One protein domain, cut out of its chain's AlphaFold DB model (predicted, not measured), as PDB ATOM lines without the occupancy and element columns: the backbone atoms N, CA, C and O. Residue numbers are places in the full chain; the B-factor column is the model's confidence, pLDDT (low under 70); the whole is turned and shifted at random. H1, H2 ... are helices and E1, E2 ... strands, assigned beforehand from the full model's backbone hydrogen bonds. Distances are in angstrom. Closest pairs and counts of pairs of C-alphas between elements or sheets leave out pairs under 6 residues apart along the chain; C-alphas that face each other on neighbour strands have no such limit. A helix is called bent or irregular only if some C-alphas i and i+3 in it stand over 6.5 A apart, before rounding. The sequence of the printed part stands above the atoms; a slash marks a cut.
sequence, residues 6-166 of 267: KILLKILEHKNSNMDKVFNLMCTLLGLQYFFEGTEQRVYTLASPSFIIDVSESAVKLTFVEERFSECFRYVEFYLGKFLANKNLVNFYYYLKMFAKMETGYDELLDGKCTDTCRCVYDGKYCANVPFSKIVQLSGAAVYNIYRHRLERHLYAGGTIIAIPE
ATOM      1  N   LYS A   6      31.400  28.233 -10.774       90.06
ATOM      2  CA  LYS A   6      30.924  28.296  -9.387       90.06
ATOM      3  C   LYS A   6      32.056  28.503  -8.371       90.06
ATOM      4  O   LYS A   6      31.837  29.140  -7.345       90.06
ATOM      5  N   ILE A   7      33.242  27.943  -8.620       90.44
ATOM      6  CA  ILE A   7      34.418  28.144  -7.761       90.44
ATOM      7  C   ILE A   7      34.951  29.565  -7.937       90.44
ATOM      8  O   ILE A   7      35.223  30.220  -6.934       90.44
ATOM      9  N   LEU A   8      35.049  30.052  -9.180       92.69
ATOM     10  CA  LEU A   8      35.472  31.426  -9.451       92.69
ATOM     11  C   LEU A   8      34.569  32.425  -8.721       92.69
ATOM     12  O   LEU A   8      35.081  33.230  -7.954       92.69
ATOM     13  N   LEU A   9      33.246  32.336  -8.885       91.94
ATOM     14  CA  LEU A   9      32.305  33.281  -8.267       91.94
ATOM     15  C   LEU A   9      32.480  33.377  -6.744       91.94
ATOM     16  O   LEU A   9      32.540  34.479  -6.210       91.94
ATOM     17  N   LYS A  10      32.691  32.245  -6.058       90.31
ATOM     18  CA  LYS A  10      33.006  32.239  -4.619       90.31
ATOM     19  C   LYS A  10      34.312  32.967  -4.294       90.31
ATOM     20  O   LYS A  10      34.384  33.679  -3.304       90.31
ATOM     21  N   ILE A  11      35.355  32.801  -5.110       91.75
ATOM     22  CA  ILE A  11      36.638  33.502  -4.923       91.75
ATOM     23  C   ILE A  11      36.457  35.018  -5.095       91.75
ATOM     24  O   ILE A  11      37.055  35.792  -4.346       91.75
ATOM     25  N   LEU A  12      35.624  35.445  -6.049       91.69
ATOM     26  CA  LEU A  12      35.348  36.863  -6.315       91.69
ATOM     27  C   LEU A  12      34.563  37.545  -5.184       91.69
ATOM     28  O   LEU A  12      34.694  38.752  -5.001       91.69
ATOM     29  N   GLU A  13      33.780  36.788  -4.411       88.38
ATOM     30  CA  GLU A  13      33.082  37.285  -3.218       88.38
ATOM     31  C   GLU A  13      34.045  37.582  -2.048       88.38
ATOM     32  O   GLU A  13      33.723  38.365  -1.148       88.38
ATOM     33  N   HIS A  14      35.253  37.005  -2.052       85.38
ATOM     34  CA  HIS A  14      36.256  37.216  -1.008       85.38
ATOM     35  C   HIS A  14      37.188  38.401  -1.327       85.38
ATOM     36  O   HIS A  14      37.900  38.415  -2.327       85.38
ATOM     37  N   LYS A  15      37.256  39.387  -0.418       67.88
ATOM     38  CA  LYS A  15      38.011  40.649  -0.604       67.88
ATOM     39  C   LYS A  15      39.546  40.523  -0.612       67.88
ATOM     40  O   LYS A  15      40.208  41.474  -1.006       67.88
ATOM     41  N   ASN A  16      40.106  39.387  -0.186       68.56
ATOM     42  CA  ASN A  16      41.559  39.172  -0.049       68.56
ATOM     43  C   ASN A  16      42.139  38.236  -1.124       68.56
ATOM     44  O   ASN A  16      43.148  37.564  -0.903       68.56
ATOM     45  N   SER A  17      41.487  38.152  -2.279       78.00
ATOM     46  CA  SER A  17      41.922  37.276  -3.362       78.00
ATOM     47  C   SER A  17      43.149  37.847  -4.085       78.00
ATOM     48  O   SER A  17      43.242  39.044  -4.343       78.00
ATOM     49  N   ASN A  18      44.110  36.982  -4.418       87.12
ATOM     50  CA  ASN A  18      45.258  37.362  -5.243       87.12
ATOM     51  C   ASN A  18      44.770  37.658  -6.674       87.12
ATOM     52  O   ASN A  18      44.312  36.743  -7.360       87.12
ATOM     53  N   MET A  19      44.884  38.919  -7.106       89.44
ATOM     54  CA  MET A  19      44.371  39.401  -8.395       89.44
ATOM     55  C   MET A  19      44.979  38.689  -9.606       89.44
ATOM     56  O   MET A  19      44.252  38.422 -10.556       89.44
ATOM     57  N   ASP A  20      46.261  38.312  -9.555       91.19
ATOM     58  CA  ASP A  20      46.915  37.551 -10.632       91.19
ATOM     59  C   ASP A  20      46.213  36.200 -10.843       91.19
ATOM     60  O   ASP A  20      45.723  35.881 -11.927       91.19
ATOM     61  N   LYS A  21      46.008  35.455  -9.749       90.69
ATOM     62  CA  LYS A  21      45.255  34.193  -9.788       90.69
ATOM     63  C   LYS A  21      43.815  34.399 -10.245       90.69
ATOM     64  O   LYS A  21      43.294  33.576 -10.990       90.69
ATOM     65  N   VAL A  22      43.162  35.463  -9.783       92.81
ATOM     66  CA  VAL A  22      41.773  35.768 -10.142       92.81
ATOM     67  C   VAL A  22      41.637  36.029 -11.641       92.81
ATOM     68  O   VAL A  22      40.803  35.389 -12.279       92.81
ATOM     69  N   PHE A  23      42.457  36.910 -12.215       94.81
ATOM     70  CA  PHE A  23      42.383  37.224 -13.639       94.81
ATOM     71  C   PHE A  23      42.789  36.042 -14.513       94.81
ATOM     72  O   PHE A  23      42.091  35.755 -15.482       94.81
ATOM     73  N   ASN A  24      43.815  35.280 -14.127       94.38
ATOM     74  CA  ASN A  24      44.180  34.058 -14.839       94.38
ATOM     75  C   ASN A  24      43.013  33.046 -14.884       94.38
ATOM     76  O   ASN A  24      42.704  32.468 -15.928       94.38
ATOM     77  N   LEU A  25      42.298  32.871 -13.763       94.62
ATOM     78  CA  LEU A  25      41.109  32.015 -13.700       94.62
ATOM     79  C   LEU A  25      39.961  32.531 -14.576       94.62
ATOM     80  O   LEU A  25      39.315  31.726 -15.249       94.62
ATOM     81  N   MET A  26      39.708  33.845 -14.577       95.62
ATOM     82  CA  MET A  26      38.726  34.459 -15.476       95.62
ATOM     83  C   MET A  26      39.094  34.177 -16.934       95.62
ATOM     84  O   MET A  26      38.282  33.609 -17.657       95.62
ATOM     85  N   CYS A  27      40.321  34.495 -17.350       96.12
ATOM     86  CA  CYS A  27      40.780  34.284 -18.721       96.12
ATOM     87  C   CYS A  27      40.661  32.821 -19.149       96.12
ATOM     88  O   CYS A  27      40.114  32.540 -20.212       96.12
ATOM     89  N   THR A  28      41.071  31.888 -18.287       94.69
ATOM     90  CA  THR A  28      40.960  30.446 -18.551       94.69
ATOM     91  C   THR A  28      39.512  30.022 -18.817       94.69
ATOM     92  O   THR A  28      39.254  29.274 -19.757       94.69
ATOM     93  N   LEU A  29      38.555  30.494 -18.010       94.12
ATOM     94  CA  LEU A  29      37.133  30.163 -18.178       94.12
ATOM     95  C   LEU A  29      36.503  30.826 -19.406       94.12
ATOM     96  O   LEU A  29      35.568  30.274 -19.983       94.12
ATOM     97  N   LEU A  30      36.996  32.005 -19.784       93.25
ATOM     98  CA  LEU A  30      36.483  32.784 -20.909       93.25
ATOM     99  C   LEU A  30      37.169  32.457 -22.241       93.25
ATOM    100  O   LEU A  30      36.722  32.943 -23.274       93.25
ATOM    101  N   GLY A  31      38.231  31.647 -22.235       93.62
ATOM    102  CA  GLY A  31      39.039  31.383 -23.428       93.62
ATOM    103  C   GLY A  31      39.884  32.582 -23.870       93.62
ATOM    104  O   GLY A  31      40.230  32.679 -25.043       93.62
ATOM    105  N   LEU A  32      40.208  33.492 -22.947       96.19
ATOM    106  CA  LEU A  32      41.080  34.641 -23.192       96.19
ATOM    107  C   LEU A  32      42.538  34.285 -22.880       96.19
ATOM    108  O   LEU A  32      42.825  33.458 -22.012       96.19
ATOM    109  N   GLN A  33      43.467  34.954 -23.554       96.75
ATOM    110  CA  GLN A  33      44.882  34.927 -23.202       96.75
ATOM    111  C   GLN A  33      45.138  35.828 -21.989       96.75
ATOM    112  O   GLN A  33      44.467  36.845 -21.802       96.75
ATOM    113  N   TYR A  34      46.105  35.442 -21.158       96.75
ATOM    114  CA  TYR A  34      46.466  36.163 -19.943       96.75
ATOM    115  C   TYR A  34      47.968  36.426 -19.893       96.75
ATOM    116  O   TYR A  34      48.761  35.492 -20.023       96.75
ATOM    117  N   PHE A  35      48.337  37.681 -19.649       94.50
ATOM    118  CA  PHE A  35      49.711  38.102 -19.403       94.50
ATOM    119  C   PHE A  35      49.770  38.940 -18.125       94.50
ATOM    120  O   PHE A  35      48.820  39.646 -17.780       94.50
ATOM    121  N   PHE A  36      50.894  38.858 -17.419       91.62
ATOM    122  CA  PHE A  36      51.154  39.654 -16.228       91.62
ATOM    123  C   PHE A  36      52.545  40.272 -16.324       91.62
ATOM    124  O   PHE A  36      53.541  39.556 -16.442       91.62
ATOM    125  N   GLU A  37      52.604  41.597 -16.229       85.69
ATOM    126  CA  GLU A  37      53.847  42.354 -16.125       85.69
ATOM    127  C   GLU A  37      53.971  42.906 -14.700       85.69
ATOM    128  O   GLU A  37      53.056  43.542 -14.175       85.69
ATOM    129  N   GLY A  38      55.088  42.593 -14.033       67.12
ATOM    130  CA  GLY A  38      55.253  42.804 -12.590       67.12
ATOM    131  C   GLY A  38      56.526  43.538 -12.175       67.12
ATOM    132  O   GLY A  38      56.865  43.507 -10.994       67.12
ATOM    133  N   THR A  39      57.254  44.152 -13.108       65.75
ATOM    134  CA  THR A  39      58.579  44.739 -12.840       65.75
ATOM    135  C   THR A  39      58.519  46.143 -12.233       65.75
ATOM    136  O   THR A  39      59.324  46.433 -11.354       65.75
ATOM    137  N   GLU A  40      57.553  46.987 -12.621       65.31
ATOM    138  CA  GLU A  40      57.424  48.369 -12.102       65.31
ATOM    139  C   GLU A  40      55.970  48.794 -11.831       65.31
ATOM    140  O   GLU A  40      55.691  49.469 -10.840       65.31
ATOM    141  N   GLN A  41      55.022  48.346 -12.657       75.25
ATOM    142  CA  GLN A  41      53.583  48.494 -12.441       75.25
ATOM    143  C   GLN A  41      52.923  47.134 -12.628       75.25
ATOM    144  O   GLN A  41      53.209  46.445 -13.600       75.25
ATOM    145  N   ARG A  42      52.054  46.735 -11.693       85.12
ATOM    146  CA  ARG A  42      51.273  45.501 -11.832       85.12
ATOM    147  C   ARG A  42      50.208  45.716 -12.895       85.12
ATOM    148  O   ARG A  42      49.190  46.352 -12.615       85.12
ATOM    149  N   VAL A  43      50.456  45.187 -14.087       92.69
ATOM    150  CA  VAL A  43      49.511  45.219 -15.203       92.69
ATOM    151  C   VAL A  43      49.091  43.793 -15.530       92.69
ATOM    152  O   VAL A  43      49.918  42.907 -15.742       92.69
ATOM    153  N   TYR A  44      47.781  43.578 -15.520       95.25
ATOM    154  CA  TYR A  44      47.129  42.333 -15.886       95.25
ATOM    155  C   TYR A  44      46.499  42.514 -17.263       95.25
ATOM    156  O   TYR A  44      45.569  43.304 -17.407       95.25
ATOM    157  N   THR A  45      46.977  41.781 -18.258       96.44
ATOM    158  CA  THR A  45      46.504  41.908 -19.637       96.44
ATOM    159  C   THR A  45      45.639  40.708 -19.996       96.44
ATOM    160  O   THR A  45      46.076  39.558 -19.912       96.44
ATOM    161  N   LEU A  46      44.395  40.979 -20.388       97.06
ATOM    162  CA  LEU A  46      43.413  40.001 -20.844       97.06
ATOM    163  C   LEU A  46      43.195  40.223 -22.341       97.06
ATOM    164  O   LEU A  46      42.739  41.295 -22.735       97.06
ATOM    165  N   ALA A  47      43.515  39.238 -23.175       96.62
ATOM    166  CA  ALA A  47      43.519  39.422 -24.624       96.62
ATOM    167  C   ALA A  47      42.669  38.383 -25.357       96.62
ATOM    168  O   ALA A  47      42.629  37.204 -24.999       96.62
ATOM    169  N   SER A  48      42.022  38.838 -26.420       95.56
ATOM    170  CA  SER A  48      41.363  38.022 -27.431       95.56
ATOM    171  C   SER A  48      41.917  38.379 -28.819       95.56
ATOM    172  O   SER A  48      42.697  39.327 -28.943       95.56
ATOM    173  N   PRO A  49      41.539  37.655 -29.886       93.75
ATOM    174  CA  PRO A  49      41.898  38.040 -31.250       93.75
ATOM    175  C   PRO A  49      41.447  39.455 -31.651       93.75
ATOM    176  O   PRO A  49      42.083  40.060 -32.509       93.75
ATOM    177  N   SER A  50      40.374  39.983 -31.050       93.56
ATOM    178  CA  SER A  50      39.793  41.284 -31.417       93.56
ATOM    179  C   SER A  50      40.142  42.428 -30.464       93.56
ATOM    180  O   SER A  50      40.055  43.593 -30.865       93.56
ATOM    181  N   PHE A  51      40.504  42.141 -29.210       95.12
ATOM    182  CA  PHE A  51      40.742  43.178 -28.204       95.12
ATOM    183  C   PHE A  51      41.787  42.804 -27.150       95.12
ATOM    184  O   PHE A  51      42.063  41.637 -26.885       95.12
ATOM    185  N   ILE A  52      42.314  43.830 -26.491       96.31
ATOM    186  CA  ILE A  52      43.239  43.749 -25.362       96.31
ATOM    187  C   ILE A  52      42.683  44.628 -24.240       96.31
ATOM    188  O   ILE A  52      42.364  45.796 -24.467       96.31
ATOM    189  N   ILE A  53      42.557  44.071 -23.038       97.00
ATOM    190  CA  ILE A  53      42.177  44.796 -21.826       97.00
ATOM    191  C   ILE A  53      43.360  44.786 -20.868       97.00
ATOM    192  O   ILE A  53      43.684  43.745 -20.298       97.00
ATOM    193  N   ASP A  54      43.951  45.954 -20.648       96.12
ATOM    194  CA  ASP A  54      44.967  46.151 -19.621       96.12
ATOM    195  C   ASP A  54      44.304  46.622 -18.331       96.12
ATOM    196  O   ASP A  54      43.571  47.617 -18.307       96.12
ATOM    197  N   VAL A  55      44.566  45.905 -17.244       95.06
ATOM    198  CA  VAL A  55      44.044  46.203 -15.913       95.06
ATOM    199  C   VAL A  55      45.202  46.512 -14.978       95.06
ATOM    200  O   VAL A  55      46.072  45.679 -14.743       95.06
ATOM    201  N   SER A  56      45.185  47.707 -14.403       90.56
ATOM    202  CA  SER A  56      46.090  48.138 -13.334       90.56
ATOM    203  C   SER A  56      45.303  48.357 -12.039       90.56
ATOM    204  O   SER A  56      44.087  48.170 -12.010       90.56
ATOM    205  N   GLU A  57      45.961  48.766 -10.951       80.00
ATOM    206  CA  GLU A  57      45.295  48.956  -9.650       80.00
ATOM    207  C   GLU A  57      44.098  49.922  -9.693       80.00
ATOM    208  O   GLU A  57      43.145  49.748  -8.933       80.00
ATOM    209  N   SER A  58      44.123  50.922 -10.578       75.88
ATOM    210  CA  SER A  58      43.105  51.979 -10.627       75.88
ATOM    211  C   SER A  58      42.528  52.252 -12.012       75.88
ATOM    212  O   SER A  58      41.713  53.163 -12.151       75.88
ATOM    213  N   ALA A  59      42.946  51.519 -13.042       88.44
ATOM    214  CA  ALA A  59      42.520  51.794 -14.408       88.44
ATOM    215  C   ALA A  59      42.316  50.517 -15.215       88.44
ATOM    216  O   ALA A  59      43.027  49.525 -15.042       88.44
ATOM    217  N   VAL A  60      41.353  50.596 -16.126       93.50
ATOM    218  CA  VAL A  60      41.114  49.623 -17.187       93.50
ATOM    219  C   VAL A  60      41.295  50.363 -18.501       93.50
ATOM    220  O   VAL A  60      40.765  51.463 -18.647       93.50
ATOM    221  N   LYS A  61      42.032  49.769 -19.434       94.56
ATOM    222  CA  LYS A  61      42.201  50.285 -20.790       94.56
ATOM    223  C   LYS A  61      41.806  49.206 -21.785       94.56
ATOM    224  O   LYS A  61      42.327  48.099 -21.712       94.56
ATOM    225  N   LEU A  62      40.906  49.532 -22.705       94.75
ATOM    226  CA  LEU A  62      40.456  48.644 -23.770       94.75
ATOM    227  C   LEU A  62      41.038  49.115 -25.102       94.75
ATOM    228  O   LEU A  62      40.770  50.224 -25.557       94.75
ATOM    229  N   THR A  63      41.822  48.253 -25.738       94.88
ATOM    230  CA  THR A  63      42.398  48.491 -27.063       94.88
ATOM    231  C   THR A  63      41.831  47.469 -28.035       94.88
ATOM    232  O   THR A  63      41.829  46.275 -27.745       94.88
ATOM    233  N   PHE A  64      41.356  47.921 -29.192       93.62
ATOM    234  CA  PHE A  64      40.879  47.033 -30.248       93.62
ATOM    235  C   PHE A  64      41.938  46.829 -31.320       93.62
ATOM    236  O   PHE A  64      42.688  47.747 -31.643       93.62
ATOM    237  N   VAL A  65      41.956  45.630 -31.901       90.00
ATOM    238  CA  VAL A  65      42.767  45.339 -33.091       90.00
ATOM    239  C   VAL A  65      42.205  46.078 -34.310       90.00
ATOM    240  O   VAL A  65      42.963  46.613 -35.114       90.00
ATOM    241  N   GLU A  66      40.876  46.167 -34.421       88.56
ATOM    242  CA  GLU A  66      40.198  46.974 -35.436       88.56
ATOM    243  C   GLU A  66      39.715  48.310 -34.855       88.56
ATOM    244  O   GLU A  66      38.849  48.346 -33.982       88.56
ATOM    245  N   GLU A  67      40.218  49.428 -35.386       84.62
ATOM    246  CA  GLU A  67      39.958  50.772 -34.848       84.62
ATOM    247  C   GLU A  67      38.462  51.117 -34.762       84.62
ATOM    248  O   GLU A  67      38.017  51.667 -33.754       84.62
ATOM    249  N   ARG A  68      37.667  50.698 -35.758       85.75
ATOM    250  CA  ARG A  68      36.207  50.917 -35.828       85.75
ATOM    251  C   ARG A  68      35.426  50.363 -34.628       85.75
ATOM    252  O   ARG A  68      34.317  50.812 -34.354       85.75
ATOM    253  N   PHE A  69      35.980  49.394 -33.898       89.31
ATOM    254  CA  PHE A  69      35.349  48.849 -32.691       89.31
ATOM    255  C   PHE A  69      35.454  49.820 -31.508       89.31
ATOM    256  O   PHE A  69      34.580  49.835 -30.640       89.31
ATOM    257  N   SER A  70      36.475  50.678 -31.497       85.00
ATOM    258  CA  SER A  70      36.754  51.602 -30.395       85.00
ATOM    259  C   SER A  70      35.586  52.545 -30.129       85.00
ATOM    260  O   SER A  70      35.194  52.720 -28.979       85.00
ATOM    261  N   GLU A  71      34.978  53.105 -31.175       77.81
ATOM    262  CA  GLU A  71      33.835  54.016 -31.032       77.81
ATOM    263  C   GLU A  71      32.582  53.293 -30.520       77.81
ATOM    264  O   GLU A  71      31.869  53.812 -29.660       77.81
ATOM    265  N   CYS A  72      32.358  52.061 -30.984       85.31
ATOM    266  CA  CYS A  72      31.171  51.273 -30.657       85.31
ATOM    267  C   CYS A  72      31.189  50.721 -29.229       85.31
ATOM    268  O   CYS A  72      30.133  50.516 -28.644       85.31
ATOM    269  N   PHE A  73      32.371  50.462 -28.667       89.69
ATOM    270  CA  PHE A  73      32.514  49.712 -27.415       89.69
ATOM    271  C   PHE A  73      33.282  50.457 -26.324       89.69
ATOM    272  O   PHE A  73      33.563  49.882 -25.272       89.69
ATOM    273  N   ARG A  74      33.574  51.750 -26.501       83.25
ATOM    274  CA  ARG A  74      34.245  52.574 -25.481       83.25
ATOM    275  C   ARG A  74      33.561  52.525 -24.106       83.25
ATOM    276  O   ARG A  74      34.226  52.625 -23.077       83.25
ATOM    277  N   TYR A  75      32.247  52.302 -24.053       86.44
ATOM    278  CA  TYR A  75      31.525  52.160 -22.788       86.44
ATOM    279  C   TYR A  75      31.891  50.909 -21.987       86.44
ATOM    280  O   TYR A  75      31.685  50.880 -20.773       86.44
ATOM    281  N   VAL A  76      32.429  49.875 -22.635       92.44
ATOM    282  CA  VAL A  76      32.870  48.643 -21.973       92.44
ATOM    283  C   VAL A  76      34.016  48.946 -21.012       92.44
ATOM    284  O   VAL A  76      33.943  48.549 -19.849       92.44
ATOM    285  N   GLU A  77      35.010  49.720 -21.459       92.19
ATOM    286  CA  GLU A  77      36.125  50.190 -20.626       92.19
ATOM    287  C   GLU A  77      35.615  50.890 -19.363       92.19
ATOM    288  O   GLU A  77      36.027  50.568 -18.248       92.19
ATOM    289  N   PHE A  78      34.645  51.793 -19.530       87.94
ATOM    290  CA  PHE A  78      34.048  52.530 -18.425       87.94
ATOM    291  C   PHE A  78      33.370  51.620 -17.394       87.94
ATOM    292  O   PHE A  78      33.613  51.771 -16.196       87.94
ATOM    293  N   TYR A  79      32.526  50.673 -17.823       89.75
ATOM    294  CA  TYR A  79      31.848  49.772 -16.883       89.75
ATOM    295  C   TYR A  79      32.840  48.868 -16.149       89.75
ATOM    296  O   TYR A  79      32.747  48.738 -14.928       89.75
ATOM    297  N   LEU A  80      33.814  48.294 -16.860       93.75
ATOM    298  CA  LEU A  80      34.854  47.466 -16.249       93.75
ATOM    299  C   LEU A  80      35.680  48.270 -15.237       93.75
ATOM    300  O   LEU A  80      35.843  47.831 -14.097       93.75
ATOM    301  N   GLY A  81      36.116  49.481 -15.599       91.00
ATOM    302  CA  GLY A  81      36.823  50.388 -14.694       91.00
ATOM    303  C   GLY A  81      35.995  50.755 -13.462       91.00
ATOM    304  O   GLY A  81      36.488  50.687 -12.336       91.00
ATOM    305  N   LYS A  82      34.702  51.048 -13.645       87.81
ATOM    306  CA  LYS A  82      33.776  51.333 -12.541       87.81
ATOM    307  C   LYS A  82      33.633  50.142 -11.590       87.81
ATOM    308  O   LYS A  82      33.615  50.341 -10.374       87.81
ATOM    309  N   PHE A  83      33.511  48.915 -12.092       91.44
ATOM    310  CA  PHE A  83      33.406  47.737 -11.224       91.44
ATOM    311  C   PHE A  83      34.712  47.443 -10.487       91.44
ATOM    312  O   PHE A  83      34.665  47.137  -9.293       91.44
ATOM    313  N   LEU A  84      35.856  47.609 -11.154       91.62
ATOM    314  CA  LEU A  84      37.173  47.464 -10.542       91.62
ATOM    315  C   LEU A  84      37.382  48.468  -9.399       91.62
ATOM    316  O   LEU A  84      37.706  48.061  -8.284       91.62
ATOM    317  N   ALA A  85      37.108  49.755  -9.636       88.44
ATOM    318  CA  ALA A  85      37.236  50.814  -8.631       88.44
ATOM    319  C   ALA A  85      36.354  50.558  -7.394       88.44
ATOM    320  O   ALA A  85      36.767  50.791  -6.259       88.44
ATOM    321  N   ASN A  86      35.159  49.998  -7.603       88.44
ATOM    322  CA  ASN A  86      34.234  49.624  -6.531       88.44
ATOM    323  C   ASN A  86      34.545  48.260  -5.889       88.44
ATOM    324  O   ASN A  86      33.772  47.789  -5.053       88.44
ATOM    325  N   LYS A  87      35.644  47.598  -6.282       89.94
ATOM    326  CA  LYS A  87      36.019  46.238  -5.854       89.94
ATOM    327  C   LYS A  87      34.907  45.204  -6.082       89.94
ATOM    328  O   LYS A  87      34.813  44.212  -5.363       89.94
ATOM    329  N   ASN A  88      34.055  45.428  -7.083       91.44
ATOM    330  CA  ASN A  88      32.954  44.542  -7.447       91.44
ATOM    331  C   ASN A  88      33.394  43.590  -8.567       91.44
ATOM    332  O   ASN A  88      33.004  43.729  -9.729       91.44
ATOM    333  N   LEU A  89      34.244  42.625  -8.211       92.94
ATOM    334  CA  LEU A  89      34.839  41.701  -9.179       92.94
ATOM    335  C   LEU A  89      33.831  40.707  -9.769       92.94
ATOM    336  O   LEU A  89      34.035  40.219 -10.877       92.94
ATOM    337  N   VAL A  90      32.726  40.440  -9.067       93.88
ATOM    338  CA  VAL A  90      31.627  39.611  -9.582       93.88
ATOM    339  C   VAL A  90      30.989  40.282 -10.801       93.88
ATOM    340  O   VAL A  90      30.902  39.667 -11.863       93.88
ATOM    341  N   ASN A  91      30.609  41.559 -10.690       92.50
ATOM    342  CA  ASN A  91      30.036  42.286 -11.825       92.50
ATOM    343  C   ASN A  91      31.061  42.530 -12.932       92.50
ATOM    344  O   ASN A  91      30.706  42.434 -14.104       92.50
ATOM    345  N   PHE A  92      32.326  42.777 -12.572       94.38
ATOM    346  CA  PHE A  92      33.420  42.840 -13.543       94.38
ATOM    347  C   PHE A  92      33.466  41.569 -14.403       94.38
ATOM    348  O   PHE A  92      33.448  41.650 -15.629       94.38
ATOM    349  N   TYR A  93      33.457  40.395 -13.762       95.38
ATOM    350  CA  TYR A  93      33.495  39.108 -14.452       95.38
ATOM    351  C   TYR A  93      32.276  38.887 -15.350       95.38
ATOM    352  O   TYR A  93      32.446  38.498 -16.500       95.38
ATOM    353  N   TYR A  94      31.058  39.162 -14.873       93.94
ATOM    354  CA  TYR A  94      29.853  38.985 -15.690       93.94
ATOM    355  C   TYR A  94      29.837  39.880 -16.934       93.94
ATOM    356  O   TYR A  94      29.492  39.416 -18.022       93.94
ATOM    357  N   TYR A  95      30.266  41.137 -16.794       93.31
ATOM    358  CA  TYR A  95      30.397  42.056 -17.923       93.31
ATOM    359  C   TYR A  95      31.458  41.583 -18.914       93.31
ATOM    360  O   TYR A  95      31.176  41.491 -20.107       93.31
ATOM    361  N   LEU A  96      32.643  41.215 -18.423       95.06
ATOM    362  CA  LEU A  96      33.712  40.682 -19.262       95.06
ATOM    363  C   LEU A  96      33.272  39.405 -19.991       95.06
ATOM    364  O   LEU A  96      33.519  39.266 -21.184       95.06
ATOM    365  N   LYS A  97      32.576  38.497 -19.298       93.62
ATOM    366  CA  LYS A  97      32.042  37.256 -19.868       93.62
ATOM    367  C   LYS A  97      31.063  37.535 -21.004       93.62
ATOM    368  O   LYS A  97      31.151  36.900 -22.050       93.62
ATOM    369  N   MET A  98      30.135  38.474 -20.802       90.94
ATOM    370  CA  MET A  98      29.198  38.898 -21.842       90.94
ATOM    371  C   MET A  98      29.947  39.492 -23.039       90.94
ATOM    372  O   MET A  98      29.728  39.063 -24.165       90.94
ATOM    373  N   PHE A  99      30.865  40.428 -22.800       92.75
ATOM    374  CA  PHE A  99      31.627  41.082 -23.859       92.75
ATOM    375  C   PHE A  99      32.477  40.103 -24.676       92.75
ATOM    376  O   PHE A  99      32.404  40.116 -25.900       92.75
ATOM    377  N   ALA A 100      33.207  39.203 -24.013       92.94
ATOM    378  CA  ALA A 100      34.018  38.184 -24.676       92.94
ATOM    379  C   ALA A 100      33.165  37.244 -25.544       92.94
ATOM    380  O   ALA A 100      33.555  36.893 -26.652       92.94
ATOM    381  N   LYS A 101      31.963  36.871 -25.083       89.38
ATOM    382  CA  LYS A 101      31.067  35.987 -25.845       89.38
ATOM    383  C   LYS A 101      30.552  36.627 -27.144       89.38
ATOM    384  O   LYS A 101      30.340  35.919 -28.131       89.38
ATOM    385  N   MET A 102      30.390  37.949 -27.142       88.75
ATOM    386  CA  MET A 102      29.919  38.728 -28.292       88.75
ATOM    387  C   MET A 102      30.953  38.816 -29.416       88.75
ATOM    388  O   MET A 102      30.594  39.158 -30.536       88.75
ATOM    389  N   GLU A 103      32.221  38.486 -29.172       88.44
ATOM    390  CA  GLU A 103      33.233  38.479 -30.230       88.44
ATOM    391  C   GLU A 103      32.856  37.520 -31.371       88.44
ATOM    392  O   GLU A 103      32.913  37.884 -32.545       88.44
ATOM    393  N   THR A 104      32.382  36.320 -31.027       82.56
ATOM    394  CA  THR A 104      31.971  35.274 -31.981       82.56
ATOM    395  C   THR A 104      30.454  35.070 -32.004       82.56
ATOM    396  O   THR A 104      29.977  33.956 -32.228       82.56
ATOM    397  N   GLY A 105      29.688  36.116 -31.684       80.38
ATOM    398  CA  GLY A 105      28.231  36.061 -31.635       80.38
ATOM    399  C   GLY A 105      27.588  35.555 -32.933       80.38
ATOM    400  O   GLY A 105      28.162  35.662 -34.015       80.38
ATOM    401  N   TYR A 106      26.376  35.014 -32.830       77.69
ATOM    402  CA  TYR A 106      25.610  34.465 -33.958       77.69
ATOM    403  C   TYR A 106      24.143  34.913 -33.975       77.69
ATOM    404  O   TYR A 106      23.422  34.594 -34.918       77.69
ATOM    405  N   ASP A 107      23.698  35.659 -32.964       73.69
ATOM    406  CA  ASP A 107      22.302  36.064 -32.842       73.69
ATOM    407  C   ASP A 107      21.996  37.362 -33.604       73.69
ATOM    408  O   ASP A 107      22.867  38.145 -34.011       73.69
ATOM    409  N   GLU A 108      20.701  37.601 -33.784       70.44
ATOM    410  CA  GLU A 108      20.185  38.868 -34.275       70.44
ATOM    411  C   GLU A 108      20.130  39.937 -33.190       70.44
ATOM    412  O   GLU A 108      20.178  39.663 -31.991       70.44
ATOM    413  N   LEU A 109      20.074  41.190 -33.642       70.00
ATOM    414  CA  LEU A 109      19.996  42.324 -32.743       70.00
ATOM    415  C   LEU A 109      18.615  42.328 -32.093       70.00
ATOM    416  O   LEU A 109      17.599  42.353 -32.783       70.00
ATOM    417  N   LEU A 110      18.593  42.297 -30.765       69.62
ATOM    418  CA  LEU A 110      17.376  42.535 -30.007       69.62
ATOM    419  C   LEU A 110      17.314  44.007 -29.639       69.62
ATOM    420  O   LEU A 110      18.274  44.523 -29.064       69.62
ATOM    421  N   ASP A 111      16.185  44.645 -29.932       67.81
ATOM    422  CA  ASP A 111      15.844  45.930 -29.334       67.81
ATOM    423  C   ASP A 111      14.982  45.689 -28.091       67.81
ATOM    424  O   ASP A 111      13.817  45.284 -28.142       67.81
ATOM    425  N   GLY A 112      15.623  45.828 -26.942       66.06
ATOM    426  CA  GLY A 112      15.065  45.626 -25.624       66.06
ATOM    427  C   GLY A 112      14.605  46.947 -25.025       66.06
ATOM    428  O   GLY A 112      15.316  47.945 -25.021       66.06
ATOM    429  N   LYS A 113      13.440  46.939 -24.376       63.47
ATOM    430  CA  LYS A 113      12.924  48.102 -23.630       63.47
ATOM    431  C   LYS A 113      13.606  48.308 -22.266       63.47
ATOM    432  O   LYS A 113      13.048  48.971 -21.395       63.47
ATOM    433  N   CYS A 114      14.767  47.693 -22.027       65.81
ATOM    434  CA  CYS A 114      15.396  47.701 -20.709       65.81
ATOM    435  C   CYS A 114      16.034  49.066 -20.428       65.81
ATOM    436  O   CYS A 114      16.886  49.528 -21.184       65.81
ATOM    437  N   THR A 115      15.623  49.718 -19.339       65.75
ATOM    438  CA  THR A 115      16.230  50.972 -18.862       65.75
ATOM    439  C   THR A 115      17.604  50.757 -18.238       65.75
ATOM    440  O   THR A 115      18.452  51.648 -18.294       65.75
ATOM    441  N   ASP A 116      17.821  49.553 -17.710       76.00
ATOM    442  CA  ASP A 116      18.986  49.145 -16.936       76.00
ATOM    443  C   ASP A 116      19.715  47.963 -17.586       76.00
ATOM    444  O   ASP A 116      19.379  47.511 -18.678       76.00
ATOM    445  N   THR A 117      20.766  47.470 -16.930       84.50
ATOM    446  CA  THR A 117      21.473  46.262 -17.370       84.50
ATOM    447  C   THR A 117      20.530  45.062 -17.372       84.50
ATOM    448  O   THR A 117      19.921  44.739 -16.350       84.50
ATOM    449  N   CYS A 118      20.450  44.364 -18.501       86.94
ATOM    450  CA  CYS A 118      19.617  43.185 -18.651       86.94
ATOM    451  C   CYS A 118      20.087  42.066 -17.715       86.94
ATOM    452  O   CYS A 118      21.282  41.790 -17.576       86.94
ATOM    453  N   ARG A 119      19.132  41.368 -17.092       87.56
ATOM    454  CA  ARG A 119      19.421  40.293 -16.132       87.56
ATOM    455  C   ARG A 119      20.223  39.140 -16.745       87.56
ATOM    456  O   ARG A 119      20.968  38.483 -16.018       87.56
ATOM    457  N   CYS A 120      20.122  38.942 -18.062       87.19
ATOM    458  CA  CYS A 120      20.829  37.880 -18.772       87.19
ATOM    459  C   CYS A 120      22.362  37.991 -18.678       87.19
ATOM    460  O   CYS A 120      23.070  36.997 -18.831       87.19
ATOM    461  N   VAL A 121      22.882  39.197 -18.403       87.75
ATOM    462  CA  VAL A 121      24.313  39.434 -18.161       87.75
ATOM    463  C   VAL A 121      24.795  38.648 -16.934       87.75
ATOM    464  O   VAL A 121      25.925  38.167 -16.919       87.75
ATOM    465  N   TYR A 122      23.931  38.465 -15.929       86.50
ATOM    466  CA  TYR A 122      24.286  37.867 -14.637       86.50
ATOM    467  C   TYR A 122      23.912  36.386 -14.507       86.50
ATOM    468  O   TYR A 122      24.542  35.657 -13.745       86.50
ATOM    469  N   ASP A 123      22.884  35.914 -15.212       79.88
ATOM    470  CA  ASP A 123      22.433  34.517 -15.106       79.88
ATOM    471  C   ASP A 123      23.083  33.575 -16.139       79.88
ATOM    472  O   ASP A 123      22.921  32.356 -16.050       79.88
ATOM    473  N   GLY A 124      23.836  34.123 -17.102       69.25
ATOM    474  CA  GLY A 124      24.497  33.365 -18.166       69.25
ATOM    475  C   GLY A 124      23.550  32.821 -19.244       69.25
ATOM    476  O   GLY A 124      24.005  32.123 -20.153       69.25
ATOM    477  N   LYS A 125      22.251  33.140 -19.175       79.31
ATOM    478  CA  LYS A 125      21.227  32.829 -20.180       79.31
ATOM    479  C   LYS A 125      21.030  34.033 -21.094       79.31
ATOM    480  O   LYS A 125      19.971  34.655 -21.114       79.31
ATOM    481  N   TYR A 126      22.086  34.372 -21.824       79.31
ATOM    482  CA  TYR A 126      22.137  35.511 -22.739       79.31
ATOM    483  C   TYR A 126      20.928  35.534 -23.668       79.31
ATOM    484  O   TYR A 126      20.723  34.587 -24.424       79.31
ATOM    485  N   CYS A 127      20.133  36.601 -23.602       80.25
ATOM    486  CA  CYS A 127      18.999  36.754 -24.504       80.25
ATOM    487  C   CYS A 127      19.429  37.236 -25.895       80.25
ATOM    488  O   CYS A 127      18.711  36.968 -26.849       80.25
ATOM    489  N   ALA A 128      20.595  37.879 -26.017       79.25
ATOM    490  CA  ALA A 128      21.220  38.208 -27.294       79.25
ATOM    491  C   ALA A 128      22.728  37.936 -27.257       79.25
ATOM    492  O   ALA A 128      23.388  38.248 -26.265       79.25
ATOM    493  N   ASN A 129      23.267  37.417 -28.359       82.44
ATOM    494  CA  ASN A 129      24.694  37.233 -28.601       82.44
ATOM    495  C   ASN A 129      25.094  37.746 -30.004       82.44
ATOM    496  O   ASN A 129      25.372  36.958 -30.909       82.44
ATOM    497  N   VAL A 130      25.054  39.064 -30.210       86.31
ATOM    498  CA  VAL A 130      25.314  39.728 -31.504       86.31
ATOM    499  C   VAL A 130      26.825  39.887 -31.745       86.31
ATOM    500  O   VAL A 130      27.513  40.400 -30.866       86.31
ATOM    501  N   PRO A 131      27.372  39.527 -32.919       89.56
ATOM    502  CA  PRO A 131      28.799  39.692 -33.184       89.56
ATOM    503  C   PRO A 131      29.228  41.166 -33.260       89.56
ATOM    504  O   PRO A 131      28.474  42.012 -33.757       89.56
ATOM    505  N   PHE A 132      30.468  41.477 -32.857       90.38
ATOM    506  CA  PHE A 132      31.027  42.841 -32.931       90.38
ATOM    507  C   PHE A 132      30.917  43.467 -34.322       90.38
ATOM    508  O   PHE A 132      30.519  44.622 -34.454       90.38
ATOM    509  N   SER A 133      31.208  42.690 -35.364       88.44
ATOM    510  CA  SER A 133      31.123  43.138 -36.756       88.44
ATOM    511  C   SER A 133      29.727  43.647 -37.125       88.44
ATOM    512  O   SER A 133      29.606  44.676 -37.786       88.44
ATOM    513  N   LYS A 134      28.674  42.972 -36.651       87.56
ATOM    514  CA  LYS A 134      27.280  43.370 -36.875       87.56
ATOM    515  C   LYS A 134      26.916  44.614 -36.071       87.56
ATOM    516  O   LYS A 134      26.247  45.490 -36.604       87.56
ATOM    517  N   ILE A 135      27.393  44.731 -34.832       86.88
ATOM    518  CA  ILE A 135      27.204  45.952 -34.033       86.88
ATOM    519  C   ILE A 135      27.805  47.153 -34.757       86.88
ATOM    520  O   ILE A 135      27.151  48.181 -34.858       86.88
ATOM    521  N   VAL A 136      29.004  47.016 -35.310       87.12
ATOM    522  CA  VAL A 136      29.704  48.117 -35.984       87.12
ATOM    523  C   VAL A 136      29.041  48.503 -37.302       87.12
ATOM    524  O   VAL A 136      28.966  49.680 -37.617       87.12
ATOM    525  N   GLN A 137      28.502  47.539 -38.052       84.25
ATOM    526  CA  GLN A 137      27.703  47.828 -39.252       84.25
ATOM    527  C   GLN A 137      26.426  48.615 -38.941       84.25
ATOM    528  O   GLN A 137      25.967  49.393 -39.772       84.25
ATOM    529  N   LEU A 138      25.839  48.376 -37.769       74.50
ATOM    530  CA  LEU A 138      24.578  48.983 -37.346       74.50
ATOM    531  C   LEU A 138      24.784  50.249 -36.508       74.50
ATOM    532  O   LEU A 138      23.850  51.030 -36.345       74.50
ATOM    533  N   SER A 139      25.991  50.455 -35.980       70.62
ATOM    534  CA  SER A 139      26.339  51.637 -35.202       70.62
ATOM    535  C   SER A 139      26.495  52.813 -36.160       70.62
ATOM    536  O   SER A 139      27.519  52.974 -36.817       70.62
ATOM    537  N   GLY A 140      25.421  53.590 -36.299       68.56
ATOM    538  CA  GLY A 140      25.432  54.882 -36.975       68.56
ATOM    539  C   GLY A 140      25.881  55.980 -36.011       68.56
ATOM    540  O   GLY A 140      26.914  55.884 -35.359       68.56
ATOM    541  N   ALA A 141      25.059  57.021 -35.861       65.38
ATOM    542  CA  ALA A 141      25.271  58.047 -34.834       65.38
ATOM    543  C   ALA A 141      24.962  57.558 -33.396       65.38
ATOM    544  O   ALA A 141      25.251  58.264 -32.428       65.38
ATOM    545  N   ALA A 142      24.352  56.377 -33.251       72.62
ATOM    546  CA  ALA A 142      24.063  55.705 -31.987       72.62
ATOM    547  C   ALA A 142      24.863  54.395 -31.885       72.62
ATOM    548  O   ALA A 142      25.180  53.771 -32.897       72.62
ATOM    549  N   VAL A 143      25.168  53.974 -30.657       81.25
ATOM    550  CA  VAL A 143      25.886  52.731 -30.352       81.25
ATOM    551  C   VAL A 143      24.941  51.717 -29.720       81.25
ATOM    552  O   VAL A 143      24.093  52.059 -28.894       81.25
ATOM    553  N   TYR A 144      25.085  50.441 -30.070       85.69
ATOM    554  CA  TYR A 144      24.315  49.382 -29.419       85.69
ATOM    555  C   TYR A 144      24.945  49.015 -28.070       85.69
ATOM    556  O   TYR A 144      26.053  48.471 -28.008       85.69
ATOM    557  N   ASN A 145      24.234  49.286 -26.973       87.44
ATOM    558  CA  ASN A 145      24.663  48.877 -25.642       87.44
ATOM    559  C   ASN A 145      24.324  47.402 -25.411       87.44
ATOM    560  O   ASN A 145      23.192  47.052 -25.068       87.44
ATOM    561  N   ILE A 146      25.333  46.543 -25.539       86.75
ATOM    562  CA  ILE A 146      25.198  45.086 -25.433       86.75
ATOM    563  C   ILE A 146      24.696  44.613 -24.068       86.75
ATOM    564  O   ILE A 146      24.145  43.523 -23.972       86.75
ATOM    565  N   TYR A 147      24.876  45.409 -23.011       87.94
ATOM    566  CA  TYR A 147      24.454  45.045 -21.658       87.94
ATOM    567  C   TYR A 147      23.000  45.422 -21.376       87.94
ATOM    568  O   TYR A 147      22.404  44.898 -20.438       87.94
ATOM    569  N   ARG A 148      22.434  46.345 -22.159       86.50
ATOM    570  CA  ARG A 148      21.043  46.817 -22.043       86.50
ATOM    571  C   ARG A 148      20.163  46.361 -23.205       86.50
ATOM    572  O   ARG A 148      18.946  46.484 -23.128       86.50
ATOM    573  N   HIS A 149      20.788  45.816 -24.246       85.56
ATOM    574  CA  HIS A 149      20.177  45.383 -25.496       85.56
ATOM    575  C   HIS A 149      19.392  46.483 -26.202       85.56
ATOM    576  O   HIS A 149      18.266  46.251 -26.602       85.56
ATOM    577  N   ARG A 150      19.952  47.685 -26.346       83.31
ATOM    578  CA  ARG A 150      19.282  48.779 -27.067       83.31
ATOM    579  C   ARG A 150      20.278  49.749 -27.681       83.31
ATOM    580  O   ARG A 150      21.426  49.819 -27.234       83.31
ATOM    581  N   LEU A 151      19.824  50.510 -28.670       81.19
ATOM    582  CA  LEU A 151      20.589  51.607 -29.258       81.19
ATOM    583  C   LEU A 151      20.558  52.829 -28.332       81.19
ATOM    584  O   LEU A 151      19.507  53.237 -27.830       81.19
ATOM    585  N   GLU A 152      21.733  53.388 -28.064       79.31
ATOM    586  CA  GLU A 152      21.919  54.530 -27.177       79.31
ATOM    587  C   GLU A 152      22.924  55.520 -27.776       79.31
ATOM    588  O   GLU A 152      23.887  55.146 -28.440       79.31
ATOM    589  N   ARG A 153      22.761  56.805 -27.471       77.62
ATOM    590  CA  ARG A 153      23.826  57.800 -27.594       77.62
ATOM    591  C   ARG A 153      24.581  57.854 -26.274       77.62
ATOM    592  O   ARG A 153      23.973  58.062 -25.223       77.62
ATOM    593  N   HIS A 154      25.893  57.642 -26.315       75.81
ATOM    594  CA  HIS A 154      26.755  57.689 -25.132       75.81
ATOM    595  C   HIS A 154      27.536  58.995 -25.102       75.81
ATOM    596  O   HIS A 154      28.363  59.253 -25.972       75.81
ATOM    597  N   LEU A 155      27.291  59.805 -24.077       70.56
ATOM    598  CA  LEU A 155      28.013  61.051 -23.842       70.56
ATOM    599  C   LEU A 155      29.054  60.832 -22.750       70.56
ATOM    600  O   LEU A 155      28.730  60.331 -21.671       70.56
ATOM    601  N   TYR A 156      30.290  61.241 -23.017       69.12
ATOM    602  CA  TYR A 156      31.421  61.054 -22.113       69.12
ATOM    603  C   TYR A 156      31.786  62.383 -21.456       69.12
ATOM    604  O   TYR A 156      32.432  63.225 -22.075       69.12
ATOM    605  N   ALA A 157      31.421  62.568 -20.188       60.19
ATOM    606  CA  ALA A 157      31.718  63.789 -19.441       60.19
ATOM    607  C   ALA A 157      32.421  63.454 -18.122       60.19
ATOM    608  O   ALA A 157      31.847  62.799 -17.257       60.19
ATOM    609  N   GLY A 158      33.674  63.897 -17.964       58.34
ATOM    610  CA  GLY A 158      34.387  63.831 -16.680       58.34
ATOM    611  C   GLY A 158      34.482  62.427 -16.072       58.34
ATOM    612  O   GLY A 158      34.341  62.283 -14.865       58.34
ATOM    613  N   GLY A 159      34.670  61.396 -16.902       61.25
ATOM    614  CA  GLY A 159      34.698  60.011 -16.432       61.25
ATOM    615  C   GLY A 159      33.322  59.461 -16.064       61.25
ATOM    616  O   GLY A 159      33.245  58.568 -15.240       61.25
ATOM    617  N   THR A 160      32.241  59.992 -16.639       63.81
ATOM    618  CA  THR A 160      30.882  59.438 -16.558       63.81
ATOM    619  C   THR A 160      30.358  59.187 -17.968       63.81
ATOM    620  O   THR A 160      30.659  59.957 -18.883       63.81
ATOM    621  N   ILE A 161      29.562  58.127 -18.130       72.62
ATOM    622  CA  ILE A 161      28.781  57.879 -19.344       72.62
ATOM    623  C   ILE A 161      27.324  58.212 -19.076       72.62
ATOM    624  O   ILE A 161      26.706  57.647 -18.173       72.62
ATOM    625  N   ILE A 162      26.776  59.094 -19.903       71.50
ATOM    626  CA  ILE A 162      25.346  59.374 -19.959       71.50
ATOM    627  C   ILE A 162      24.810  58.659 -21.190       71.50
ATOM    628  O   ILE A 162      25.201  58.966 -22.314       71.50
ATOM    629  N   ALA A 163      23.952  57.675 -20.960       74.94
ATOM    630  CA  ALA A 163      23.369  56.853 -22.006       74.94
ATOM    631  C   ALA A 163      21.925  57.287 -22.269       74.94
ATOM    632  O   ALA A 163      21.075  57.155 -21.388       74.94
ATOM    633  N   ILE A 164      21.669  57.788 -23.476       73.12
ATOM    634  CA  ILE A 164      20.357  58.269 -23.921       73.12
ATOM    635  C   ILE A 164      19.813  57.263 -24.940       73.12
ATOM    636  O   ILE A 164      20.458  57.077 -25.970       73.12
ATOM    637  N   PRO A 165      18.672  56.600 -24.695       73.88
ATOM    638  CA  PRO A 165      18.080  55.678 -25.665       73.88
ATOM    639  C   PRO A 165      17.739  56.394 -26.974       73.88
ATOM    640  O   PRO A 165      17.250  57.519 -26.943       73.88
ATOM    641  N   GLU A 166      17.953  55.744 -28.119       69.75
ATOM    642  CA  GLU A 166      17.613  56.330 -29.426       69.75
ATOM    643  C   GLU A 166      16.100  56.577 -29.586       69.75
ATOM    644  O   GLU A 166      15.687  57.537 -30.232       69.75
TER     645      GLU A 166
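This is residues 6 to 166 of the 267 residues of an uncharacterized protein of Ordospora colligata OC4 (UniProt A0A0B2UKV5). A sheet of four strands, E1 to E4, has H2 and H3 over one face, its other face bare, and H4, in the middle of the domain, packs on both helices on their side away from the sheet. A second, smaller sheet, E5 to E7, packs on H3 away from E4, with H6 beside it, while H1 packs on H2 and H4 and short H5 packs on H4. The printed part has 161 residues with six named helices and seven named strands, in the order H1 H2 E1 E2 E3 E4 H3 H4 H5 H6 E5 E6 E7; the class is mixed, helices and strands. Both sheets are antiparallel, in the orders E1 E2 E3 E4 and E5 E6 E7. The whole is compact, with a radius of gyration of the C-alphas of 15.4 A and spans of 43 by 32 by 29 A.

H1, residues 6 to 13, and H2, residues 19 to 30, form a helical hairpin at 35.2 degrees, only just a steep tilt, with the C-alphas of Leu 8 and Leu 25 closest at 7.1 A. E1, residues 33 to 37, E2, residues 43 to 47, E3, residues 51 to 55, and E4, residues 60 to 64, make a meander, each strand the antiparallel neighbour of the one before. N 35 and O 45 are 3.0 A apart across E1 and E2, N 46 and O 53 2.9 A across E2 and E3, and N 52 and O 63 2.8 A across E3 and E4, within hydrogen-bond range. H2 is on this sheet at a height of 8.8 A, over E1 and E2. H3, residues 67 to 85, is on the same face at a height of 6.3 A, over E4; H2 and H3 with the sheet make two layers, helices on one face of a sheet. H3 is irregular, C-alphas 72 and 75 being 7.9 A apart, and has a kink of 57 degrees near residue 74. H4, residues 89 to 102, is the hub. It forms a helical hairpin with H3 at a shallow tilt of 17 degrees, with the C-alphas of Phe 83 and Phe 92 closest at 5.4 A. It touches H1 at Leu 12 and Leu 89, closest C-alphas 5.6 A apart, and H2 at Leu 30 and Lys 97, 6.4 A. H5, residues 120 to 123, touches H4, the closest C-alphas being those of Tyr 94 and Tyr 122, 5.8 A apart. H6, residues 132 to 138, touches residues 68 to 72 of H3, with the C-alphas of Cys 72 and Val 136 closest at 6.4 A. E5, residues 143 to 145, E6, residues 150 to 157, and E7, residues 160 to 165, form a second meander. N 143 and O 152 are 2.8 A apart across E5 and E6, and N 155 and O 162 2.9 A across E6 and E7, within hydrogen-bond range. H3 is on this sheet too, at a height of 9.7 A, again as two layers; H6 only grazes it with residues 135 to 138. Every O i to N i+4 pair is within hydrogen-bond range in H1, H2, H4 and H6, and 9 of 15 are in H3; H5 is too short for such a pair.

H1 begins at C-alpha 6, (30.924, 28.296, -9.387). H2 spans 16.2 A, H3 26.4 A and H4 20.0 A from first to last C-alpha. H4 begins at C-alpha 89, (34.839, 41.701, -9.179). E6 spans 20.9 A, and E7, 16.2 A, ends at C-alpha 165, (18.080, 55.678, -25.665).

The C-alphas of Thr 39 and Lys 113 are the two farthest apart, 47.0 A. The printed part has no cut. The link from H4 to H5, residues 103 to 119, is long. The mean pLDDT of the printed part is 84.9; residues 110 to 115 and 156 to 160 are among those under 70.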